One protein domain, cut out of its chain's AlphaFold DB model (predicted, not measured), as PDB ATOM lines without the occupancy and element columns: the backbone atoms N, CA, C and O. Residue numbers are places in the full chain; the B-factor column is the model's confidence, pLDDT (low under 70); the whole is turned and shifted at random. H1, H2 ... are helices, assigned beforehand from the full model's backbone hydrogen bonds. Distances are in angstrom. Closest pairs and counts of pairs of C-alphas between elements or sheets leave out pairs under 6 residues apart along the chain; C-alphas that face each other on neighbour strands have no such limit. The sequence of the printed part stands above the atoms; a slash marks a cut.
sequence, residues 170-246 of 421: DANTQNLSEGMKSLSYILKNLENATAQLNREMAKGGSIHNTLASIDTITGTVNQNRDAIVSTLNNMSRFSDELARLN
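AT A GLANCE: This is residues 170 to 246 of the 421 residues of the protein "Phospholipid/cholesterol/gamma-HCH transport system substrate-binding protein" of Thermophagus xiamenensis (UniProt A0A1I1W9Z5). One long helix, H1, runs along most of a rod, and the chain then folds back beside it as two shorter helices end to end, H2 and H3, which bow away from H1 where they join. The contacts with H1 are few, and a gap lies between H1 and the corner at Asn 224. The printed part has 77 residues with three named helices, in the order H1, H2, H3, and no named strand; the class is all helix. The whole is only just loose, close to extended, with a radius of gyration of the C-alphas of 17.1 A and spans of 60 by 21 by 17 A.

HOW THE PARTS SIT: H1, residues 170 to 201, only just touches H2, residues 208 to 223, with 3 pairs of C-alphas within 8 A. The closest C-alphas are those of Thr 194 and Thr 218, 7.4 A apart; H1 touches H2 with residues 190 to 194 alone, and H2 touches H1 with residues 214 to 218 alone. H1 and H2 run opposite ways at a steep tilt of 50 degrees. H1 also only just touches H3, residues 225 to 244, with 3 such pairs, through residues 173 to 180 and 232 to 239 alone. The closest C-alphas here are those of Thr 173 and Ser 239, 7.0 A apart. H1 and H3 run opposite ways at a shallow tilt of 23 degrees. H2 and H3 meet only through their link. Every O i to N i+4 pair is within hydrogen-bond range in H1 and H3, and 10 of 12 are in H2.

IN THESE COORDINATES: H1 begins at C-alpha 170, (111.694, 103.267, 117.331), and is 46.1 A long. H2, 22.7 A long, begins at C-alpha 208, (70.738, 124.800, 125.105). H3, 28.7 A long, ends at C-alpha 244, (120.188, 112.722, 118.412).

THE WHOLE: The C-alphas farthest apart, those of Gly 204 and Asn 246, are 59.7 A apart. The printed part has no cut. The link from H1 to H2 is short, and that from H2 to H3 is tight. The mean pLDDT of the printed part is 76.6, with residue 201 and residues 204 to 212 under 70.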
ATOM      1  N   ASP A 170     112.440 102.693 118.461       72.12
ATOM      2  CA  ASP A 170     111.694 103.267 117.331       72.12
ATOM      3  C   ASP A 170     110.178 103.214 117.578       72.12
ATOM      4  O   ASP A 170     109.458 104.151 117.256       72.12
ATOM      5  N   ALA A 171     109.698 102.166 118.254       74.88
ATOM      6  CA  ALA A 171     108.301 102.034 118.653       74.88
ATOM      7  C   ALA A 171     107.850 103.124 119.644       74.88
ATOM      8  O   ALA A 171     106.789 103.719 119.464       74.88
ATOM      9  N   ASN A 172     108.632 103.421 120.686       77.69
ATOM     10  CA  ASN A 172     108.258 104.431 121.680       77.69
ATOM     11  C   ASN A 172     108.370 105.858 121.136       77.69
ATOM     12  O   ASN A 172     107.500 106.688 121.411       77.69
ATOM     13  N   THR A 173     109.401 106.143 120.342       73.56
ATOM     14  CA  THR A 173     109.558 107.450 119.687       73.56
ATOM     15  C   THR A 173     108.479 107.678 118.627       73.56
ATOM     16  O   THR A 173     107.918 108.773 118.533       73.56
ATOM     17  N   GLN A 174     108.089 106.629 117.899       78.06
ATOM     18  CA  GLN A 174     106.961 106.664 116.976       78.06
ATOM     19  C   GLN A 174     105.626 106.866 117.704       78.06
ATOM     20  O   GLN A 174     104.870 107.753 117.313       78.06
ATOM     21  N   ASN A 175     105.356 106.137 118.791       80.56
ATOM     22  CA  ASN A 175     104.142 106.314 119.600       80.56
ATOM     23  C   ASN A 175     104.016 107.746 120.143       80.56
ATOM     24  O   ASN A 175     102.926 108.320 120.158       80.56
ATOM     25  N   LEU A 176     105.135 108.351 120.552       77.69
ATOM     26  CA  LEU A 176     105.180 109.748 120.983       77.69
ATOM     27  C   LEU A 176     104.813 110.698 119.833       77.69
ATOM     28  O   LEU A 176     103.960 111.574 119.994       77.69
ATOM     29  N   SER A 177     105.410 110.486 118.655       76.50
ATOM     30  CA  SER A 177     105.121 111.258 117.442       76.50
ATOM     31  C   SER A 177     103.657 111.125 117.001       76.50
ATOM     32  O   SER A 177     103.006 112.116 116.659       76.50
ATOM     33  N   GLU A 178     103.101 109.917 117.041       80.50
ATOM     34  CA  GLU A 178     101.706 109.630 116.695       80.50
ATOM     35  C   GLU A 178     100.719 110.234 117.701       80.50
ATOM     36  O   GLU A 178      99.708 110.819 117.296       80.50
ATOM     37  N   GLY A 179     101.036 110.185 118.998       81.50
ATOM     38  CA  GLY A 179     100.263 110.857 120.042       81.50
ATOM     39  C   GLY A 179     100.221 112.374 119.843       81.50
ATOM     40  O   GLY A 179      99.151 112.984 119.913       81.50
ATOM     41  N   MET A 180     101.356 112.989 119.493       79.81
ATOM     42  CA  MET A 180     101.437 114.425 119.191       79.81
ATOM     43  C   MET A 180     100.647 114.814 117.936       79.81
ATOM     44  O   MET A 180      99.954 115.838 117.934       79.81
ATOM     45  N   LYS A 181     100.707 113.998 116.874       80.44
ATOM     46  CA  LYS A 181      99.886 114.195 115.669       80.44
ATOM     47  C   LYS A 181      98.402 114.117 116.013       80.44
ATOM     48  O   LYS A 181      97.649 115.019 115.655       80.44
ATOM     49  N   SER A 182      97.996 113.092 116.758       82.44
ATOM     50  CA  SER A 182      96.606 112.894 117.184       82.44
ATOM     51  C   SER A 182      96.095 114.066 118.019       82.44
ATOM     52  O   SER A 182      95.009 114.580 117.760       82.44
ATOM     53  N   LEU A 183      96.906 114.561 118.958       78.56
ATOM     54  CA  LEU A 183      96.557 115.727 119.763       78.56
ATOM     55  C   LEU A 183      96.434 116.994 118.905       78.56
ATOM     56  O   LEU A 183      95.472 117.744 119.054       78.56
ATOM     57  N   SER A 184      97.346 117.196 117.953       78.75
ATOM     58  CA  SER A 184      97.273 118.314 117.003       78.75
ATOM     59  C   SER A 184      95.994 118.265 116.159       78.75
ATOM     60  O   SER A 184      95.345 119.291 115.952       78.75
ATOM     61  N   TYR A 185      95.581 117.072 115.712       80.25
ATOM     62  CA  TYR A 185      94.316 116.879 115.000       80.25
ATOM     63  C   TYR A 185      93.096 117.170 115.878       80.25
ATOM     64  O   TYR A 185      92.170 117.839 115.419       80.25
ATOM     65  N   ILE A 186      93.091 116.713 117.134       80.81
ATOM     66  CA  ILE A 186      92.003 116.984 118.086       80.81
ATOM     67  C   ILE A 186      91.871 118.487 118.331       80.81
ATOM     68  O   ILE A 186      90.767 119.018 118.237       80.81
ATOM     69  N   LEU A 187      92.981 119.188 118.574       78.69
ATOM     70  CA  LEU A 187      92.983 120.636 118.797       78.69
ATOM     71  C   LEU A 187      92.438 121.397 117.584       78.69
ATOM     72  O   LEU A 187      91.596 122.277 117.739       78.69
ATOM     73  N   LYS A 188      92.839 121.003 116.372       81.00
ATOM     74  CA  LYS A 188      92.323 121.591 115.130       81.00
ATOM     75  C   LYS A 188      90.827 121.322 114.931       81.00
ATOM     76  O   LYS A 188      90.089 122.199 114.487       81.00
ATOM     77  N   ASN A 189      90.359 120.120 115.257       81.38
ATOM     78  CA  ASN A 189      88.937 119.785 115.180       81.38
ATOM     79  C   ASN A 189      88.113 120.548 116.222       81.38
ATOM     80  O   ASN A 189      87.021 121.007 115.899       81.38
ATOM     81  N   LEU A 190      88.643 120.736 117.432       76.44
ATOM     82  CA  LEU A 190      88.026 121.565 118.468       76.44
ATOM     83  C   LEU A 190      87.956 123.036 118.046       76.44
ATOM     84  O   LEU A 190      86.906 123.656 118.201       76.44
ATOM     85  N   GLU A 191      89.022 123.581 117.458       77.94
ATOM     86  CA  GLU A 191      89.037 124.938 116.901       77.94
ATOM     87  C   GLU A 191      87.943 125.111 115.834       77.94
ATOM     88  O   GLU A 191      87.119 126.024 115.916       77.94
ATOM     89  N   ASN A 192      87.866 124.177 114.881       80.88
ATOM     90  CA  ASN A 192      86.855 124.188 113.823       80.88
ATOM     91  C   ASN A 192      85.426 124.044 114.368       80.88
ATOM     92  O   ASN A 192      84.532 124.779 113.942       80.88
ATOM     93  N   ALA A 193      85.206 123.122 115.310       76.12
ATOM     94  CA  ALA A 193      83.904 122.898 115.936       76.12
ATOM     95  C   ALA A 193      83.434 124.145 116.696       76.12
ATOM     96  O   ALA A 193      82.288 124.569 116.543       76.12
ATOM     97  N   THR A 194      84.341 124.788 117.432       73.88
ATOM     98  CA  THR A 194      84.073 126.039 118.152       73.88
ATOM     99  C   THR A 194      83.735 127.172 117.181       73.88
ATOM    100  O   THR A 194      82.751 127.889 117.362       73.88
ATOM    101  N   ALA A 195      84.489 127.304 116.087       78.50
ATOM    102  CA  ALA A 195      84.228 128.305 115.054       78.50
ATOM    103  C   ALA A 195      82.898 128.073 114.310       78.50
ATOM    104  O   ALA A 195      82.268 129.020 113.833       78.50
ATOM    105  N   GLN A 196      82.466 126.821 114.160       76.06
ATOM    106  CA  GLN A 196      81.184 126.481 113.542       76.06
ATOM    107  C   GLN A 196      80.007 126.724 114.492       76.06
ATOM    108  O   GLN A 196      78.997 127.278 114.067       76.06
ATOM    109  N   LEU A 197      80.166 126.419 115.780       70.75
ATOM    110  CA  LEU A 197      79.183 126.749 116.813       70.75
ATOM    111  C   LEU A 197      78.950 128.249 116.941       70.75
ATOM    112  O   LEU A 197      77.801 128.678 116.886       70.75
ATOM    113  N   ASN A 198      80.016 129.052 116.992       72.06
ATOM    114  CA  ASN A 198      79.899 130.512 117.015       72.06
ATOM    115  C   ASN A 198      79.080 131.047 115.823       72.06
ATOM    116  O   ASN A 198      78.305 131.991 115.967       72.06
ATOM    117  N   ARG A 199      79.207 130.416 114.646       77.50
ATOM    118  CA  ARG A 199      78.441 130.778 113.443       77.50
ATOM    119  C   ARG A 199      76.971 130.360 113.507       77.50
ATOM    120  O   ARG A 199      76.131 131.100 113.009       77.50
ATOM    121  N   GLU A 200      76.649 129.211 114.092       70.06
ATOM    122  CA  GLU A 200      75.256 128.764 114.260       70.06
ATOM    123  C   GLU A 200      74.534 129.520 115.386       70.06
ATOM    124  O   GLU A 200      73.351 129.837 115.265       70.06
ATOM    125  N   MET A 201      75.255 129.925 116.435       65.56
ATOM    126  CA  MET A 201      74.733 130.819 117.475       65.56
ATOM    127  C   MET A 201      74.359 132.193 116.917       65.56
ATOM    128  O   MET A 201      73.305 132.729 117.257       65.56
ATOM    129  N   ALA A 202      75.164 132.733 115.998       73.12
ATOM    130  CA  ALA A 202      74.862 133.992 115.317       73.12
ATOM    131  C   ALA A 202      73.576 133.935 114.462       73.12
ATOM    132  O   ALA A 202      73.042 134.980 114.097       73.12
ATOM    133  N   LYS A 203      73.058 132.734 114.158       78.00
ATOM    134  CA  LYS A 203      71.816 132.512 113.397       78.00
ATOM    135  C   LYS A 203      70.579 132.254 114.274       78.00
ATOM    136  O   LYS A 203      69.493 132.087 113.728       78.00
ATOM    137  N   GLY A 204      70.712 132.227 115.606       62.44
ATOM    138  CA  GLY A 204      69.577 132.124 116.538       62.44
ATOM    139  C   GLY A 204      68.995 130.716 116.767       62.44
ATOM    140  O   GLY A 204      67.842 130.602 117.179       62.44
ATOM    141  N   GLY A 205      69.748 129.639 116.507       63.50
ATOM    142  CA  GLY A 205      69.295 128.249 116.711       63.50
ATOM    143  C   GLY A 205      69.301 127.757 118.175       63.50
ATOM    144  O   GLY A 205      70.041 128.259 119.018       63.50
ATOM    145  N   SER A 206      68.486 126.736 118.490       59.47
ATOM    146  CA  SER A 206      68.303 126.175 119.847       59.47
ATOM    147  C   SER A 206      69.298 125.039 120.164       59.47
ATOM    148  O   SER A 206      69.128 123.924 119.680       59.47
ATOM    149  N   ILE A 207      70.327 125.286 120.991       66.00
ATOM    150  CA  ILE A 207      71.379 124.288 121.337       66.00
ATOM    151  C   ILE A 207      71.638 124.229 122.869       66.00
ATOM    152  O   ILE A 207      72.747 124.037 123.349       66.00
ATOM    153  N   HIS A 208      70.602 124.411 123.688       60.97
ATOM    154  CA  HIS A 208      70.738 124.800 125.105       60.97
ATOM    155  C   HIS A 208      71.656 123.914 125.988       60.97
ATOM    156  O   HIS A 208      72.437 124.449 126.770       60.97
ATOM    157  N   ASN A 209      71.633 122.581 125.843       61.09
ATOM    158  CA  ASN A 209      72.428 121.673 126.698       61.09
ATOM    159  C   ASN A 209      73.828 121.359 126.142       61.09
ATOM    160  O   ASN A 209      74.778 121.152 126.899       61.09
ATOM    161  N   THR A 210      73.978 121.347 124.818       64.69
ATOM    162  CA  THR A 210      75.272 121.127 124.156       64.69
ATOM    163  C   THR A 210      76.166 122.366 124.278       64.69
ATOM    164  O   THR A 210      77.384 122.232 124.361       64.69
ATOM    165  N   LEU A 211      75.566 123.561 124.379       63.16
ATOM    166  CA  LEU A 211      76.275 124.827 124.586       63.16
ATOM    167  C   LEU A 211      77.031 124.861 125.918       63.16
ATOM    168  O   LEU A 211      78.218 125.156 125.924       63.16
ATOM    169  N   ALA A 212      76.392 124.474 127.027       66.44
ATOM    170  CA  ALA A 212      77.036 124.504 128.344       66.44
ATOM    171  C   ALA A 212      78.250 123.558 128.433       66.44
ATOM    172  O   ALA A 212      79.288 123.909 128.998       66.44
ATOM    173  N   SER A 213      78.147 122.366 127.835       71.44
ATOM    174  CA  SER A 213      79.246 121.390 127.825       71.44
ATOM    175  C   SER A 213      80.413 121.852 126.949       71.44
ATOM    176  O   SER A 213      81.571 121.662 127.317       71.44
ATOM    177  N   ILE A 214      80.128 122.496 125.814       71.31
ATOM    178  CA  ILE A 214      81.167 122.984 124.902       71.31
ATOM    179  C   ILE A 214      81.820 124.265 125.419       71.31
ATOM    180  O   ILE A 214      83.041 124.351 125.366       71.31
ATOM    181  N   ASP A 215      81.075 125.204 126.001       72.06
ATOM    182  CA  ASP A 215      81.665 126.390 126.640       72.06
ATOM    183  C   ASP A 215      82.617 125.999 127.774       72.06
ATOM    184  O   ASP A 215      83.695 126.574 127.912       72.06
ATOM    185  N   THR A 216      82.269 124.964 128.544       76.25
ATOM    186  CA  THR A 216      83.135 124.449 129.613       76.25
ATOM    187  C   THR A 216      84.413 123.818 129.051       76.25
ATOM    188  O   THR A 216      85.508 124.103 129.539       76.25
ATOM    189  N   ILE A 217      84.309 122.996 127.999       76.12
ATOM    190  CA  ILE A 217      85.468 122.353 127.355       76.12
ATOM    191  C   ILE A 217      86.359 123.400 126.676       76.12
ATOM    192  O   ILE A 217      87.563 123.434 126.919       76.12
ATOM    193  N   THR A 218      85.783 124.287 125.870       75.81
ATOM    194  CA  THR A 218      86.501 125.351 125.158       75.81
ATOM    195  C   THR A 218      87.115 126.353 126.127       75.81
ATOM    196  O   THR A 218      88.257 126.770 125.939       75.81
ATOM    197  N   GLY A 219      86.402 126.700 127.201       79.88
ATOM    198  CA  GLY A 219      86.923 127.517 128.292       79.88
ATOM    199  C   GLY A 219      88.127 126.860 128.960       79.88
ATOM    200  O   GLY A 219      89.166 127.498 129.100       79.88
ATOM    201  N   THR A 220      88.037 125.564 129.268       79.38
ATOM    202  CA  THR A 220      89.143 124.795 129.860       79.38
ATOM    203  C   THR A 220      90.346 124.710 128.914       79.38
ATOM    204  O   THR A 220      91.480 124.910 129.346       79.38
ATOM    205  N   VAL A 221      90.130 124.471 127.616       81.31
ATOM    206  CA  VAL A 221      91.202 124.412 126.607       81.31
ATOM    207  C   VAL A 221      91.860 125.777 126.412       81.31
ATOM    208  O   VAL A 221      93.082 125.848 126.359       81.31
ATOM    209  N   ASN A 222      91.087 126.863 126.360       80.50
ATOM    210  CA  ASN A 222      91.631 128.217 126.233       80.50
ATOM    211  C   ASN A 222      92.402 128.651 127.484       80.50
ATOM    212  O   ASN A 222      93.481 129.221 127.356       80.50
ATOM    213  N   GLN A 223      91.897 128.335 128.682       85.88
ATOM    214  CA  GLN A 223      92.588 128.604 129.949       85.88
ATOM    215  C   GLN A 223      93.907 127.833 130.070       85.88
ATOM    216  O   GLN A 223      94.857 128.336 130.663       85.88
ATOM    217  N   ASN A 224      93.984 126.634 129.488       81.88
ATOM    218  CA  ASN A 224      95.176 125.786 129.529       81.88
ATOM    219  C   ASN A 224      95.987 125.812 128.224       81.88
ATOM    220  O   ASN A 224      96.925 125.030 128.076       81.88
ATOM    221  N   ARG A 225      95.665 126.704 127.278       81.19
ATOM    222  CA  ARG A 225      96.276 126.741 125.941       81.19
ATOM    223  C   ARG A 225      97.792 126.842 126.019       81.19
ATOM    224  O   ARG A 225      98.491 126.053 125.388       81.19
ATOM    225  N   ASP A 226      98.294 127.778 126.813       85.12
ATOM    226  CA  ASP A 226      99.731 128.023 126.927       85.12
ATOM    227  C   ASP A 226     100.457 126.842 127.581       85.12
ATOM    228  O   ASP A 226     101.548 126.468 127.150       85.12
ATOM    229  N   ALA A 227      99.825 126.183 128.558       82.75
ATOM    230  CA  ALA A 227     100.356 124.974 129.186       82.75
ATOM    231  C   ALA A 227     100.403 123.790 128.204       82.75
ATOM    232  O   ALA A 227     101.404 123.072 128.148       82.75
ATOM    233  N   ILE A 228      99.362 123.617 127.382       82.88
ATOM    234  CA  ILE A 228      99.292 122.578 126.343       82.88
ATOM    235  C   ILE A 228     100.356 122.828 125.266       82.88
ATOM    236  O   ILE A 228     101.116 121.921 124.932       82.88
ATOM    237  N   VAL A 229     100.461 124.060 124.759       82.31
ATOM    238  CA  VAL A 229     101.457 124.442 123.744       82.31
ATOM    239  C   VAL A 229     102.881 124.296 124.285       82.31
ATOM    240  O   VAL A 229     103.747 123.756 123.599       82.31
ATOM    241  N   SER A 230     103.133 124.720 125.525       84.94
ATOM    242  CA  SER A 230     104.433 124.545 126.183       84.94
ATOM    243  C   SER A 230     104.795 123.066 126.330       84.94
ATOM    244  O   SER A 230     105.903 122.665 125.975       84.94
ATOM    245  N   THR A 231     103.846 122.231 126.762       81.25
ATOM    246  CA  THR A 231     104.042 120.779 126.891       81.25
ATOM    247  C   THR A 231     104.362 120.141 125.543       81.25
ATOM    248  O   THR A 231     105.327 119.390 125.443       81.25
ATOM    249  N   LEU A 232     103.632 120.500 124.483       80.38
ATOM    250  CA  LEU A 232     103.887 120.028 123.120       80.38
ATOM    251  C   LEU A 232     105.275 120.435 122.609       80.38
ATOM    252  O   LEU A 232     105.999 119.607 122.058       80.38
ATOM    253  N   ASN A 233     105.676 121.687 122.834       84.81
ATOM    254  CA  ASN A 233     106.999 122.177 122.448       84.81
ATOM    255  C   ASN A 233     108.123 121.512 123.253       84.81
ATOM    256  O   ASN A 233     109.209 121.276 122.722       84.81
ATOM    257  N   ASN A 234     107.889 121.217 124.533       85.88
ATOM    258  CA  ASN A 234     108.842 120.496 125.376       85.88
ATOM    259  C   ASN A 234     108.950 119.031 124.950       85.88
ATOM    260  O   ASN A 234     110.060 118.526 124.854       85.88
ATOM    261  N   MET A 235     107.834 118.375 124.616       79.81
ATOM    262  CA  MET A 235     107.828 117.013 124.076       79.81
ATOM    263  C   MET A 235     108.522 116.929 122.715       79.81
ATOM    264  O   MET A 235     109.298 116.004 122.505       79.81
ATOM    265  N   SER A 236     108.307 117.902 121.820       81.19
ATOM    266  CA  SER A 236     109.008 117.965 120.529       81.19
ATOM    267  C   SER A 236     110.516 118.093 120.723       81.19
ATOM    268  O   SER A 236     111.273 117.308 120.167       81.19
ATOM    269  N   ARG A 237     110.955 119.050 121.554       83.88
ATOM    270  CA  ARG A 237     112.380 119.256 121.850       83.88
ATOM    271  C   ARG A 237     113.004 118.041 122.520       83.88
ATOM    272  O   ARG A 237     114.070 117.612 122.102       83.88
ATOM    273  N   PHE A 238     112.317 117.467 123.505       80.56
ATOM    274  CA  PHE A 238     112.745 116.238 124.158       80.56
ATOM    275  C   PHE A 238     112.890 115.104 123.142       80.56
ATOM    276  O   PHE A 238     113.931 114.468 123.118       80.56
ATOM    277  N   SER A 239     111.906 114.893 122.262       79.50
ATOM    278  CA  SER A 239     111.955 113.869 121.211       79.50
ATOM    279  C   SER A 239     113.104 114.091 120.220       79.50
ATOM    280  O   SER A 239     113.739 113.125 119.802       79.50
ATOM    281  N   ASP A 240     113.395 115.340 119.854       80.06
ATOM    282  CA  ASP A 240     114.506 115.680 118.958       80.06
ATOM    283  C   ASP A 240     115.872 115.469 119.628       80.06
ATOM    284  O   ASP A 240     116.804 114.962 119.001       80.06
ATOM    285  N   GLU A 241     116.010 115.844 120.903       80.44
ATOM    286  CA  GLU A 241     117.203 115.564 121.711       80.44
ATOM    287  C   GLU A 241     117.405 114.054 121.885       80.44
ATOM    288  O   GLU A 241     118.525 113.562 121.737       80.44
ATOM    289  N   LEU A 242     116.314 113.314 122.099       74.12
ATOM    290  CA  LEU A 242     116.281 111.856 122.190       74.12
ATOM    291  C   LEU A 242     116.813 111.205 120.904       74.12
ATOM    292  O   LEU A 242     117.726 110.385 120.952       74.12
ATOM    293  N   ALA A 243     116.303 111.622 119.744       75.38
ATOM    294  CA  ALA A 243     116.685 111.074 118.442       75.38
ATOM    295  C   ALA A 243     118.157 111.334 118.070       75.38
ATOM    296  O   ALA A 243     118.733 110.626 117.245       75.38
ATOM    297  N   ARG A 244     118.784 112.356 118.666       78.00
ATOM    298  CA  ARG A 244     120.188 112.722 118.412       78.00
ATOM    299  C   ARG A 244     121.188 111.966 119.283       78.00
ATOM    300  O   ARG A 244     122.389 112.023 119.003       78.00
ATOM    301  N   LEU A 245     120.747 111.281 120.336       75.81
ATOM    302  CA  LEU A 245     121.648 110.550 121.222       75.81
ATOM    303  C   LEU A 245     122.142 109.262 120.556       75.81
ATOM    304  O   LEU A 245     121.382 108.351 120.244       75.81
ATOM    305  N   ASN A 246     123.461 109.152 120.392       74.75
ATOM    306  CA  ASN A 246     124.093 107.941 119.882       74.75
ATOM    307  C   ASN A 246     124.347 106.946 121.028       74.75
ATOM    308  O   ASN A 246     125.471 106.808 121.521       74.75
TER     309      ASN A 246